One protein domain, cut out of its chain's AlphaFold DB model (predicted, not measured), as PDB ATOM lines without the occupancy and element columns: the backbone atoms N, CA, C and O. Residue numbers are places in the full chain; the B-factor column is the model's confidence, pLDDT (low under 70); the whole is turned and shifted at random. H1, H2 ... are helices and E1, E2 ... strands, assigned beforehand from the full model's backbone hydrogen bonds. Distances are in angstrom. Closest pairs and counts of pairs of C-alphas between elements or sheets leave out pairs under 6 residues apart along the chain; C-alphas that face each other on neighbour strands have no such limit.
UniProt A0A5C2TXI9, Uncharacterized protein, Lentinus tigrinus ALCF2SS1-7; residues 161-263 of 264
ATOM      1  N   THR A 161     129.387  62.705  23.201       97.69
ATOM      2  CA  THR A 161     130.332  61.582  23.229       97.69
ATOM      3  C   THR A 161     131.668  62.032  22.644       97.69
ATOM      4  O   THR A 161     131.654  62.594  21.549       97.69
ATOM      5  N   PRO A 162     132.807  61.810  23.325       97.56
ATOM      6  CA  PRO A 162     134.114  62.101  22.744       97.56
ATOM      7  C   PRO A 162     134.328  61.263  21.480       97.56
ATOM      8  O   PRO A 162     133.983  60.078  21.447       97.56
ATOM      9  N   GLY A 163     134.861  61.892  20.439       95.50
ATOM     10  CA  GLY A 163     135.197  61.238  19.182       95.50
ATOM     11  C   GLY A 163     136.626  60.710  19.140       95.50
ATOM     12  O   GLY A 163     137.256  60.452  20.163       95.50
ATOM     13  N   ASN A 164     137.134  60.546  17.923       94.31
ATOM     14  CA  ASN A 164     138.556  60.338  17.687       94.31
ATOM     15  C   ASN A 164     139.270  61.701  17.732       94.31
ATOM     16  O   ASN A 164     138.726  62.639  17.150       94.31
ATOM     17  N   PRO A 165     140.432  61.850  18.397       93.50
ATOM     18  CA  PRO A 165     141.190  63.096  18.353       93.50
ATOM     19  C   PRO A 165     141.513  63.507  16.917       93.50
ATOM     20  O   PRO A 165     141.900  62.666  16.107       93.50
ATOM     21  N   GLU A 166     141.357  64.793  16.627       91.00
ATOM     22  CA  GLU A 166     141.458  65.349  15.281       91.00
ATOM     23  C   GLU A 166     142.720  66.197  15.120       91.00
ATOM     24  O   GLU A 166     143.075  66.981  16.009       91.00
ATOM     25  N   LEU A 167     143.362  66.056  13.961       85.69
ATOM     26  CA  LEU A 167     144.401  66.945  13.449       85.69
ATOM     27  C   LEU A 167     143.775  68.116  12.699       85.69
ATOM     28  O   LEU A 167     142.661  68.020  12.191       85.69
ATOM     29  N   LEU A 168     144.488  69.241  12.639       78.19
ATOM     30  CA  LEU A 168     144.069  70.386  11.833       78.19
ATOM     31  C   LEU A 168     143.865  69.946  10.374       78.19
ATOM     32  O   LEU A 168     144.685  69.212   9.829       78.19
ATOM     33  N   HIS A 169     142.778  70.397   9.741       70.75
ATOM     34  CA  HIS A 169     142.521  70.090   8.336       70.75
ATOM     35  C   HIS A 169     143.609  70.727   7.453       70.75
ATOM     36  O   HIS A 169     143.716  71.949   7.365       70.75
ATOM     37  N   GLU A 170     144.430  69.899   6.808       58.69
ATOM     38  CA  GLU A 170     145.679  70.287   6.128       58.69
ATOM     39  C   GLU A 170     145.524  71.176   4.890       58.69
ATOM     40  O   GLU A 170     146.515  71.709   4.385       58.69
ATOM     41  N   ALA A 171     144.299  71.411   4.416       49.09
ATOM     42  CA  ALA A 171     144.045  72.172   3.193       49.09
ATOM     43  C   ALA A 171     144.448  73.662   3.255       49.09
ATOM     44  O   ALA A 171     144.345  74.352   2.240       49.09
ATOM     45  N   VAL A 172     144.948  74.167   4.392       47.38
ATOM     46  CA  VAL A 172     145.409  75.561   4.506       47.38
ATOM     47  C   VAL A 172     146.933  75.730   4.424       47.38
ATOM     48  O   VAL A 172     147.358  76.816   4.046       47.38
ATOM     49  N   ASN A 173     147.789  74.726   4.684       47.81
ATOM     50  CA  ASN A 173     149.252  74.944   4.650       47.81
ATOM     51  C   ASN A 173     150.105  73.661   4.502       47.81
ATOM     52  O   ASN A 173     150.569  73.112   5.487       47.81
ATOM     53  N   ASN A 174     150.389  73.253   3.258       50.81
ATOM     54  CA  ASN A 174     151.693  72.788   2.727       50.81
ATOM     55  C   ASN A 174     152.600  71.763   3.473       50.81
ATOM     56  O   ASN A 174     153.718  71.562   2.995       50.81
ATOM     57  N   GLU A 175     152.220  71.128   4.587       53.94
ATOM     58  CA  GLU A 175     153.181  70.369   5.419       53.94
ATOM     59  C   GLU A 175     152.989  68.845   5.457       53.94
ATOM     60  O   GLU A 175     153.971  68.132   5.668       53.94
ATOM     61  N   ILE A 176     151.785  68.332   5.205       55.00
ATOM     62  CA  ILE A 176     151.479  66.896   5.235       55.00
ATOM     63  C   ILE A 176     150.579  66.570   4.024       55.00
ATOM     64  O   ILE A 176     149.772  67.397   3.591       55.00
ATOM     65  N   GLU A 177     150.823  65.428   3.373       61.34
ATOM     66  CA  GLU A 177     150.074  65.007   2.182       61.34
ATOM     67  C   GLU A 177     148.743  64.347   2.608       61.34
ATOM     68  O   GLU A 177     148.730  63.616   3.592       61.34
ATOM     69  N   PRO A 178     147.617  64.528   1.885       62.88
ATOM     70  CA  PRO A 178     146.319  63.945   2.268       62.88
ATOM     71  C   PRO A 178     146.283  62.409   2.383       62.88
ATOM     72  O   PRO A 178     145.316  61.848   2.901       62.88
ATOM     73  N   ASP A 179     147.288  61.716   1.845       71.31
ATOM     74  CA  ASP A 179     147.509  60.276   1.969       71.31
ATOM     75  C   ASP A 179     148.492  59.899   3.093       71.31
ATOM     76  O   ASP A 179     148.804  58.714   3.262       71.31
ATOM     77  N   ASP A 180     148.939  60.869   3.896       77.88
ATOM     78  CA  ASP A 180     149.731  60.626   5.093       77.88
ATOM     79  C   ASP A 180     148.925  59.762   6.080       77.88
ATOM     80  O   ASP A 180     147.794  60.103   6.447       77.88
ATOM     81  N   PRO A 181     149.482  58.628   6.541       81.44
ATOM     82  CA  PRO A 181     148.799  57.748   7.480       81.44
ATOM     83  C   PRO A 181     148.320  58.436   8.768       81.44
ATOM     84  O   PRO A 181     147.293  58.028   9.306       81.44
ATOM     85  N   GLN A 182     149.031  59.457   9.261       78.88
ATOM     86  CA  GLN A 182     148.651  60.213  10.459       78.88
ATOM     87  C   GLN A 182     147.418  61.075  10.201       78.88
ATOM     88  O   GLN A 182     146.505  61.101  11.028       78.88
ATOM     89  N   TYR A 183     147.361  61.730   9.040       80.88
ATOM     90  CA  TYR A 183     146.183  62.480   8.630       80.88
ATOM     91  C   TYR A 183     144.989  61.548   8.410       80.88
ATOM     92  O   TYR A 183     143.906  61.805   8.924       80.88
ATOM     93  N   LEU A 184     145.178  60.407   7.743       83.31
ATOM     94  CA  LEU A 184     144.108  59.422   7.542       83.31
ATOM     95  C   LEU A 184     143.548  58.860   8.860       83.31
ATOM     96  O   LEU A 184     142.366  58.524   8.927       83.31
ATOM     97  N   GLU A 185     144.376  58.753   9.902       88.06
ATOM     98  CA  GLU A 185     143.952  58.297  11.229       88.06
ATOM     99  C   GLU A 185     143.205  59.379  12.016       88.06
ATOM    100  O   GLU A 185     142.274  59.051  12.751       88.06
ATOM    101  N   HIS A 186     143.571  60.653  11.859       89.81
ATOM    102  CA  HIS A 186     143.082  61.765  12.683       89.81
ATOM    103  C   HIS A 186     142.379  62.874  11.890       89.81
ATOM    104  O   HIS A 186     142.232  63.992  12.385       89.81
ATOM    105  N   ALA A 187     141.930  62.591  10.669       87.00
ATOM    106  CA  ALA A 187     141.218  63.559   9.850       87.00
ATOM    107  C   ALA A 187     139.976  64.087  10.595       87.00
ATOM    108  O   ALA A 187     139.247  63.297  11.212       87.00
ATOM    109  N   PRO A 188     139.698  65.400  10.523       88.94
ATOM    110  CA  PRO A 188     138.487  65.978  11.083       88.94
ATOM    111  C   PRO A 188     137.234  65.266  10.590       88.94
ATOM    112  O   PRO A 188     137.005  65.148   9.387       88.94
ATOM    113  N   ALA A 189     136.395  64.824  11.521       89.19
ATOM    114  CA  ALA A 189     135.138  64.194  11.167       89.19
ATOM    115  C   ALA A 189     134.062  65.247  10.825       89.19
ATOM    116  O   ALA A 189     134.033  66.336  11.424       89.19
ATOM    117  N   PRO A 190     133.167  64.932   9.871       87.12
ATOM    118  CA  PRO A 190     132.054  65.796   9.497       87.12
ATOM    119  C   PRO A 190     130.973  65.896  10.587       87.12
ATOM    120  O   PRO A 190     130.989  65.180  11.590       87.12
ATOM    121  N   GLY A 191     130.012  66.793  10.368       88.19
ATOM    122  CA  GLY A 191     128.797  66.932  11.167       88.19
ATOM    123  C   GLY A 191     128.885  67.906  12.347       88.19
ATOM    124  O   GLY A 191     129.886  68.586  12.576       88.19
ATOM    125  N   LEU A 192     127.785  67.997  13.100       91.75
ATOM    126  CA  LEU A 192     127.675  68.827  14.303       91.75
ATOM    127  C   LEU A 192     128.579  68.281  15.420       91.75
ATOM    128  O   LEU A 192     128.382  67.147  15.860       91.75
ATOM    129  N   LYS A 193     129.512  69.092  15.932       94.31
ATOM    130  CA  LYS A 193     130.404  68.713  17.045       94.31
ATOM    131  C   LYS A 193     130.872  69.914  17.863       94.31
ATOM    132  O   LYS A 193     131.034  71.007  17.324       94.31
ATOM    133  N   LEU A 194     131.107  69.702  19.158       96.25
ATOM    134  CA  LEU A 194     131.821  70.656  20.010       96.25
ATOM    135  C   LEU A 194     133.313  70.378  19.965       96.25
ATOM    136  O   LEU A 194     133.722  69.219  20.040       96.25
ATOM    137  N   LEU A 195     134.106  71.446  19.975       93.94
ATOM    138  CA  LEU A 195     135.562  71.386  19.889       93.94
ATOM    139  C   LEU A 195     136.019  70.579  18.660       93.94
ATOM    140  O   LEU A 195     135.262  70.375  17.710       93.94
ATOM    141  N   GLY A 196     137.275  70.144  18.679       88.81
ATOM    142  CA  GLY A 196     137.910  69.497  17.542       88.81
ATOM    143  C   GLY A 196     138.399  70.501  16.507       88.81
ATOM    144  O   GLY A 196     138.517  71.703  16.768       88.81
ATOM    145  N   GLN A 197     138.698  69.970  15.335       88.19
ATOM    146  CA  GLN A 197     139.190  70.719  14.194       88.19
ATOM    147  C   GLN A 197     138.065  70.816  13.163       88.19
ATOM    148  O   GLN A 197     137.374  69.823  12.916       88.19
ATOM    149  N   PRO A 198     137.799  71.998  12.592       84.88
ATOM    150  CA  PRO A 198     136.757  72.112  11.587       84.88
ATOM    151  C   PRO A 198     137.187  71.391  10.305       84.88
ATOM    152  O   PRO A 198     138.368  71.384   9.957       84.88
ATOM    153  N   VAL A 199     136.231  70.809   9.583       81.88
ATOM    154  CA  VAL A 199     136.448  70.407   8.188       81.88
ATOM    155  C   VAL A 199     136.503  71.691   7.364       81.88
ATOM    156  O   VAL A 199     135.499  72.388   7.224       81.88
ATOM    157  N   GLN A 200     137.687  72.045   6.872       76.94
ATOM    158  CA  GLN A 200     137.895  73.273   6.106       76.94
ATOM    159  C   GLN A 200     137.919  72.944   4.612       76.94
ATOM    160  O   GLN A 200     138.662  72.074   4.187       76.94
ATOM    161  N   GLY A 201     137.118  73.637   3.806       71.06
ATOM    162  CA  GLY A 201     137.240  73.532   2.351       71.06
ATOM    163  C   GLY A 201     138.436  74.320   1.811       71.06
ATOM    164  O   GLY A 201     139.115  75.038   2.549       71.06
ATOM    165  N   LYS A 202     138.657  74.241   0.496       70.12
ATOM    166  CA  LYS A 202     139.712  74.992  -0.212       70.12
ATOM    167  C   LYS A 202     139.656  76.504   0.032       70.12
ATOM    168  O   LYS A 202     140.692  77.169   0.058       70.12
ATOM    169  N   TYR A 203     138.453  77.060   0.133       71.00
ATOM    170  CA  TYR A 203     138.241  78.473   0.395       71.00
ATOM    171  C   TYR A 203     137.690  78.650   1.799       71.00
ATOM    172  O   TYR A 203     136.811  77.910   2.236       71.00
ATOM    173  N   TYR A 204     138.190  79.677   2.470       74.56
ATOM    174  CA  TYR A 204     137.845  80.022   3.836       74.56
ATOM    175  C   TYR A 204     137.464  81.496   3.891       74.56
ATOM    176  O   TYR A 204     138.145  82.339   3.305       74.56
ATOM    177  N   THR A 205     136.383  81.803   4.597       68.50
ATOM    178  CA  THR A 205     135.991  83.172   4.917       68.50
ATOM    179  C   THR A 205     135.629  83.263   6.392       68.50
ATOM    180  O   THR A 205     134.748  82.548   6.868       68.50
ATOM    181  N   SER A 206     136.297  84.170   7.104       71.44
ATOM    182  CA  SER A 206     135.963  84.534   8.479       71.44
ATOM    183  C   SER A 206     135.676  86.018   8.570       71.44
ATOM    184  O   SER A 206     136.280  86.831   7.876       71.44
ATOM    185  N   ILE A 207     134.752  86.363   9.458       67.44
ATOM    186  CA  ILE A 207     134.445  87.753   9.805       67.44
ATOM    187  C   ILE A 207     135.566  88.357  10.653       67.44
ATOM    188  O   ILE A 207     135.806  89.564  10.613       67.44
ATOM    189  N   LEU A 208     136.291  87.519  11.398       65.88
ATOM    190  CA  LEU A 208     137.472  87.917  12.147       65.88
ATOM    191  C   LEU A 208     138.723  87.343  11.482       65.88
ATOM    192  O   LEU A 208     139.175  86.257  11.831       65.88
ATOM    193  N   ASP A 209     139.343  88.122  10.596       59.12
ATOM    194  CA  ASP A 209     140.710  87.830  10.140       59.12
ATOM    195  C   ASP A 209     141.703  87.863  11.320       59.12
ATOM    196  O   ASP A 209     142.700  87.143  11.328       59.12
ATOM    197  N   GLN A 210     141.434  88.707  12.331       60.59
ATOM    198  CA  GLN A 210     142.190  88.832  13.586       60.59
ATOM    199  C   GLN A 210     141.268  89.261  14.741       60.59
ATOM    200  O   GLN A 210     140.218  89.871  14.535       60.59
ATOM    201  N   CYS A 211     141.670  88.983  15.987       66.75
ATOM    202  CA  CYS A 211     140.917  89.445  17.157       66.75
ATOM    203  C   CYS A 211     140.924  90.988  17.222       66.75
ATOM    204  O   CYS A 211     142.000  91.585  17.200       66.75
ATOM    205  N   PRO A 212     139.764  91.651  17.395       71.31
ATOM    206  CA  PRO A 212     139.668  93.112  17.378       71.31
ATOM    207  C   PRO A 212     140.189  93.775  18.664       71.31
ATOM    208  O   PRO A 212     140.215  95.002  18.767       71.31
ATOM    209  N   LYS A 213     140.569  92.986  19.677       71.62
ATOM    210  CA  LYS A 213     141.051  93.482  20.968       71.62
ATOM    211  C   LYS A 213     142.581  93.493  21.022       71.62
ATOM    212  O   LYS A 213     143.213  92.566  20.516       71.62
ATOM    213  N   PRO A 214     143.185  94.515  21.659       64.75
ATOM    214  CA  PRO A 214     144.633  94.626  21.743       64.75
ATOM    215  C   PRO A 214     145.206  93.461  22.547       64.75
ATOM    216  O   PRO A 214     144.799  93.219  23.681       64.75
ATOM    217  N   VAL A 215     146.193  92.777  21.979       63.78
ATOM    218  CA  VAL A 215     146.958  91.749  22.682       63.78
ATOM    219  C   VAL A 215     148.191  92.394  23.316       63.78
ATOM    220  O   VAL A 215     148.867  93.227  22.705       63.78
ATOM    221  N   LEU A 216     148.469  92.058  24.580       60.22
ATOM    222  CA  LEU A 216     149.723  92.444  25.224       60.22
ATOM    223  C   LEU A 216     150.869  91.784  24.444       60.22
ATOM    224  O   LEU A 216     150.797  90.597  24.141       60.22
ATOM    225  N   ARG A 217     151.887  92.568  24.068       47.62
ATOM    226  CA  ARG A 217     152.995  92.128  23.198       47.62
ATOM    227  C   ARG A 217     153.529  90.751  23.632       47.62
ATOM    228  O   ARG A 217     153.782  90.585  24.819       47.62
ATOM    229  N   GLU A 218     153.738  89.862  22.651       51.84
ATOM    230  CA  GLU A 218     154.262  88.472  22.726       51.84
ATOM    231  C   GLU A 218     153.243  87.314  22.677       51.84
ATOM    232  O   GLU A 218     153.662  86.161  22.711       51.84
ATOM    233  N   GLN A 219     151.938  87.562  22.531       50.69
ATOM    234  CA  GLN A 219     150.973  86.487  22.245       50.69
ATOM    235  C   GLN A 219     150.521  86.529  20.783       50.69
ATOM    236  O   GLN A 219     150.008  87.548  20.319       50.69
ATOM    237  N   ASP A 220     150.700  85.416  20.073       53.00
ATOM    238  CA  ASP A 220     150.126  85.236  18.743       53.00
ATOM    239  C   ASP A 220     148.603  85.090  18.849       53.00
ATOM    240  O   ASP A 220     148.065  84.442  19.755       53.00
ATOM    241  N   HIS A 221     147.891  85.726  17.920       55.56
ATOM    242  CA  HIS A 221     146.450  85.573  17.804       55.56
ATOM    243  C   HIS A 221     146.130  84.176  17.275       55.56
ATOM    244  O   HIS A 221     146.131  83.961  16.070       55.56
ATOM    245  N   ASN A 222     145.796  83.255  18.177       73.44
ATOM    246  CA  ASN A 222     145.247  81.959  17.794       73.44
ATOM    247  C   ASN A 222     143.736  81.939  18.026       73.44
ATOM    248  O   ASN A 222     143.233  82.404  19.061       73.44
ATOM    249  N   THR A 223     143.007  81.394  17.061       79.25
ATOM    250  CA  THR A 223     141.605  81.016  17.213       79.25
ATOM    251  C   THR A 223     141.514  79.527  17.520       79.25
ATOM    252  O   THR A 223     142.417  78.744  17.228       79.25
ATOM    253  N   ARG A 224     140.425  79.129  18.171       86.75
ATOM    254  CA  ARG A 224     140.040  77.724  18.316       86.75
ATOM    255  C   ARG A 224     138.611  77.543  17.847       86.75
ATOM    256  O   ARG A 224     137.781  78.423  18.080       86.75
ATOM    257  N   CYS A 225     138.315  76.387  17.268       90.56
ATOM    258  CA  CYS A 225     136.943  75.999  16.988       90.56
ATOM    259  C   CYS A 225     136.246  75.602  18.297       90.56
ATOM    260  O   CYS A 225     136.727  74.749  19.048       90.56
ATOM    261  N   LEU A 226     135.119  76.247  18.594       94.88
ATOM    262  CA  LEU A 226     134.235  75.841  19.683       94.88
ATOM    263  C   LEU A 226     133.169  74.862  19.207       94.88
ATOM    264  O   LEU A 226     132.799  73.955  19.950       94.88
ATOM    265  N   LEU A 227     132.642  75.069  18.005       94.25
ATOM    266  CA  LEU A 227     131.466  74.368  17.517       94.25
ATOM    267  C   LEU A 227     131.474  74.355  15.994       94.25
ATOM    268  O   LEU A 227     131.461  75.413  15.380       94.25
ATOM    269  N   GLN A 228     131.410  73.177  15.393       92.00
ATOM    270  CA  GLN A 228     131.069  73.017  13.982       92.00
ATOM    271  C   GLN A 228     129.563  72.780  13.883       92.00
ATOM    272  O   GLN A 228     129.045  71.889  14.551       92.00
ATOM    273  N   LEU A 229     128.856  73.587  13.092       87.06
ATOM    274  CA  LEU A 229     127.391  73.583  13.002       87.06
ATOM    275  C   LEU A 229     126.838  72.497  12.063       87.06
ATOM    276  O   LEU A 229     125.643  72.203  12.120       87.06
ATOM    277  N   GLY A 230     127.708  71.910  11.240       74.88
ATOM    278  CA  GLY A 230     127.415  70.926  10.201       74.88
ATOM    279  C   GLY A 230     128.397  71.084   9.037       74.88
ATOM    280  O   GLY A 230     129.015  72.143   8.896       74.88
ATOM    281  N   THR A 231     128.566  70.026   8.244       58.62
ATOM    282  CA  THR A 231     129.498  69.999   7.101       58.62
ATOM    283  C   THR A 231     128.816  69.800   5.758       58.62
ATOM    284  O   THR A 231     129.281  70.340   4.766       58.62
ATOM    285  N   ASP A 232     127.676  69.104   5.746       55.59
ATOM    286  CA  ASP A 232     126.933  68.777   4.533       55.59
ATOM    287  C   ASP A 232     125.428  69.029   4.693       55.59
ATOM    288  O   ASP A 232     124.878  69.030   5.800       55.59
ATOM    289  N   SER A 233     124.747  69.161   3.550       53.09
ATOM    290  CA  SER A 233     123.289  69.332   3.443       53.09
ATOM    291  C   SER A 233     122.443  68.225   4.092       53.09
ATOM    292  O   SER A 233     121.265  68.443   4.367       53.09
ATOM    293  N   GLU A 234     123.015  67.042   4.339       51.00
ATOM    294  CA  GLU A 234     122.326  65.934   5.020       51.00
ATOM    295  C   GLU A 234     122.496  65.976   6.551       51.00
ATOM    296  O   GLU A 234     121.670  65.424   7.284       51.00
ATOM    297  N   ASP A 235     123.530  66.668   7.043       51.97
ATOM    298  CA  ASP A 235     123.893  66.731   8.463       51.97
ATOM    299  C   ASP A 235     123.379  68.004   9.152       51.97
ATOM    300  O   ASP A 235     123.111  68.002  10.361       51.97
ATOM    301  N   GLY A 236     123.235  69.091   8.388       53.94
ATOM    302  CA  GLY A 236     122.688  70.369   8.828       53.94
ATOM    303  C   GLY A 236     121.219  70.537   8.425       53.94
ATOM    304  O   GLY A 236     120.825  70.157   7.329       53.94
ATOM    305  N   PRO A 237     120.371  71.144   9.271       56.16
ATOM    306  CA  PRO A 237     118.992  71.457   8.900       56.16
ATOM    307  C   PRO A 237     118.872  72.686   7.981       56.16
ATOM    308  O   PRO A 237     117.760  73.094   7.653       56.16
ATOM    309  N   VAL A 238     120.002  73.301   7.627       63.25
ATOM    310  CA  VAL A 238     120.110  74.496   6.797       63.25
ATOM    311  C   VAL A 238     121.081  74.184   5.673       63.25
ATOM    312  O   VAL A 238     122.168  73.667   5.929       63.25
ATOM    313  N   PHE A 239     120.678  74.491   4.445       60.31
ATOM    314  CA  PHE A 239     121.545  74.352   3.287       60.31
ATOM    315  C   PHE A 239     122.573  75.478   3.325       60.31
ATOM    316  O   PHE A 239     122.228  76.634   3.132       60.31
ATOM    317  N   THR A 240     123.825  75.134   3.607       62.06
ATOM    318  CA  THR A 240     124.963  76.007   3.343       62.06
ATOM    319  C   THR A 240     125.875  75.306   2.352       62.06
ATOM    320  O   THR A 240     126.162  74.118   2.460       62.06
ATOM    321  N   THR A 241     126.355  76.049   1.376       61.84
ATOM    322  CA  THR A 241     127.331  75.655   0.340       61.84
ATOM    323  C   THR A 241     128.758  75.417   0.867       61.84
ATOM    324  O   THR A 241     129.679  75.140   0.097       61.84
ATOM    325  N   GLY A 242     128.945  75.460   2.189       71.19
ATOM    326  CA  GLY A 242     130.177  75.092   2.873       71.19
ATOM    327  C   GLY A 242     129.943  74.708   4.336       71.19
ATOM    328  O   GLY A 242     128.842  74.841   4.876       71.19
ATOM    329  N   ASN A 243     131.011  74.258   4.981       81.44
ATOM    330  CA  ASN A 243     131.079  73.925   6.396       81.44
ATOM    331  C   ASN A 243     131.073  75.214   7.221       81.44
ATOM    332  O   ASN A 243     131.870  76.109   6.952       81.44
ATOM    333  N   THR A 244     130.223  75.306   8.245       87.25
ATOM    334  CA  THR A 244     130.172  76.484   9.127       87.25
ATOM    335  C   THR A 244     130.628  76.129  10.535       87.25
ATOM    336  O   THR A 244     130.209  75.114  11.100       87.25
ATOM    337  N   TRP A 245     131.443  76.984  11.149       89.81
ATOM    338  CA  TRP A 245     131.886  76.809  12.527       89.81
ATOM    339  C   TRP A 245     132.004  78.124  13.292       89.81
ATOM    340  O   TRP A 245     132.021  79.221  12.737       89.81
ATOM    341  N   ILE A 246     132.048  77.981  14.611       92.56
ATOM    342  CA  ILE A 246     132.228  79.048  15.577       92.56
ATOM    343  C   ILE A 246     133.669  79.046  16.050       92.56
ATOM    344  O   ILE A 246     134.146  78.067  16.630       92.56
ATOM    345  N   GLU A 247     134.328  80.178  15.873       90.31
ATOM    346  CA  GLU A 247     135.676  80.415  16.349       90.31
ATOM    347  C   GLU A 247     135.662  81.299  17.582       90.31
ATOM    348  O   GLU A 247     134.836  82.199  17.732       90.31
ATOM    349  N   GLN A 248     136.619  81.053  18.464       91.06
ATOM    350  CA  GLN A 248     136.854  81.869  19.638       91.06
ATOM    351  C   GLN A 248     138.314  82.289  19.681       91.06
ATOM    352  O   GLN A 248     139.214  81.466  19.491       91.06
ATOM    353  N   CYS A 249     138.558  83.560  19.992       87.25
ATOM    354  CA  CYS A 249     139.909  84.013  20.287       87.25
ATOM    355  C   CYS A 249     140.415  83.354  21.578       87.25
ATOM    356  O   CYS A 249     139.777  83.423  22.627       87.25
ATOM    357  N   THR A 250     141.600  82.751  21.518       85.56
ATOM    358  CA  THR A 250     142.220  82.089  22.677       85.56
ATOM    359  C   THR A 250     142.660  83.061  23.779       85.56
ATOM    360  O   THR A 250     142.710  82.663  24.941       85.56
ATOM    361  N   VAL A 251     142.932  84.326  23.434       84.12
ATOM    362  CA  VAL A 251     143.323  85.396  24.375       84.12
ATOM    363  C   VAL A 251     142.109  86.151  24.929       84.12
ATOM    364  O   VAL A 251     142.116  86.574  26.082       84.12
ATOM    365  N   HIS A 252     141.055  86.295  24.123       86.56
ATOM    366  CA  HIS A 252     139.833  87.026  24.462       86.56
ATOM    367  C   HIS A 252     138.610  86.110  24.278       86.56
ATOM    368  O   HIS A 252     137.969  86.174  23.228       86.56
ATOM    369  N   PRO A 253     138.279  85.235  25.251       87.19
ATOM    370  CA  PRO A 253     137.212  84.234  25.122       87.19
ATOM    371  C   PRO A 253     135.819  84.804  24.805       87.19
ATOM    372  O   PRO A 253     134.962  84.111  24.263       87.19
ATOM    373  N   GLU A 254     135.579  86.070  25.122       86.81
ATOM    374  CA  GLU A 254     134.359  86.800  24.785       86.81
ATOM    375  C   GLU A 254     134.263  87.200  23.304       86.81
ATOM    376  O   GLU A 254     133.199  87.615  22.850       86.81
ATOM    377  N   VAL A 255     135.369  87.122  22.561       88.62
ATOM    378  CA  VAL A 255     135.413  87.387  21.124       88.62
ATOM    379  C   VAL A 255     135.129  86.087  20.388       88.62
ATOM    380  O   VAL A 255     135.946  85.162  20.390       88.62
ATOM    381  N   LEU A 256     133.974  86.061  19.734       90.94
ATOM    382  CA  LEU A 256     133.495  84.952  18.931       90.94
ATOM    383  C   LEU A 256     133.292  85.404  17.483       90.94
ATOM    384  O   LEU A 256     132.897  86.544  17.247       90.94
ATOM    385  N   SER A 257     133.532  84.500  16.542       89.69
ATOM    386  CA  SER A 257     133.245  84.683  15.119       89.69
ATOM    387  C   SER A 257     132.501  83.477  14.582       89.69
ATOM    388  O   SER A 257     132.647  82.369  15.102       89.69
ATOM    389  N   MET A 258     131.738  83.695  13.520       89.12
ATOM    390  CA  MET A 258     131.275  82.620  12.663       89.12
ATOM    391  C   MET A 258     132.089  82.634  11.376       89.12
ATOM    392  O   MET A 258     132.408  83.697  10.839       89.12
ATOM    393  N   THR A 259     132.419  81.442  10.911       86.94
ATOM    394  CA  THR A 259     133.344  81.214   9.811       86.94
ATOM    395  C   THR A 259     132.765  80.140   8.905       86.94
ATOM    396  O   THR A 259     132.153  79.188   9.394       86.94
ATOM    397  N   ILE A 260     132.959  80.291   7.596       85.88
ATOM    398  CA  ILE A 260     132.554  79.306   6.592       85.88
ATOM    399  C   ILE A 260     133.749  78.875   5.745       85.88
ATOM    400  O   ILE A 260     134.591  79.692   5.365       85.88
ATOM    401  N   GLY A 261     133.810  77.588   5.414       79.88
ATOM    402  CA  GLY A 261     134.780  77.055   4.467       79.88
ATOM    403  C   GLY A 261     134.176  76.005   3.548       79.88
ATOM    404  O   GLY A 261     133.408  75.154   3.985       79.88
ATOM    405  N   GLY A 262     134.533  76.042   2.271       73.38
ATOM    406  CA  GLY A 262     133.962  75.165   1.249       73.38
ATOM    407  C   GLY A 262     134.849  75.068   0.013       73.38
ATOM    408  O   GLY A 262     135.848  75.780  -0.106       73.38
ATOM    409  N   ASP A 263     134.486  74.172  -0.900       63.44
ATOM    410  CA  ASP A 263     135.298  73.840  -2.080       63.44
ATOM    411  C   ASP A 263     134.916  74.598  -3.360       63.44
ATOM    412  O   ASP A 263     135.606  74.419  -4.362       63.44
TER     413      ASP A 263
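Overview. This is residues 161 to 263 of the 264 residues of an uncharacterized protein of Lentinus tigrinus ALCF2SS1-7 (UniProt A0A5C2TXI9). With little regular structure, the domain is one strongly twisted antiparallel sheet, E1 E4 E3 E2, with long loops, of which residues 207 to 222 reach out from one end of the sheet, and a short helix, H1, lies away from it. The printed part has 103 residues, 32 in named elements, mostly strand, in order H1 E1 E2 E3 E4. It is compact, radius of gyration of the C-alphas 14.3 A, spanning 39 by 33 by 29 A.

Arrangement. H1, residues 181 to 186, has every O i to N i+4 pair within hydrogen-bond range and is not on the sheet. E1, residues 203 to 206, is antiparallel to E4, residues 256 to 262; N 205 and O 260, 2.9 A, are within hydrogen-bond range. So are N 226 and O 246, 2.8 A, in the hairpin of E2, residues 223 to 230, and E3, residues 243 to 249, and N 245 and O 259, 2.9 A, in the hairpin E3 and E4. E2 E3 E4 are a meander, each strand the antiparallel neighbour of the one before; E1 beside E4 completes a Greek key.

Along the chain. From first to last C-alpha, H1 spans 8.7 A, E1 10.4 A, E2 18.8 A, E3 19.3 A and E4 20.2 A. C-alpha 181 is at (148.799, 57.748, 7.480), C-alpha 262 at (133.962, 75.165, 1.249).

Size, cuts and confidence. The farthest C-alphas, of Arg 217 and Glu 234, are 44.2 A apart. The printed part has no cut; links H1 to E1, E1 to E2 and E2 to E3 are long. pLDDT is under 70 in 35 residues, among them 214 to 221.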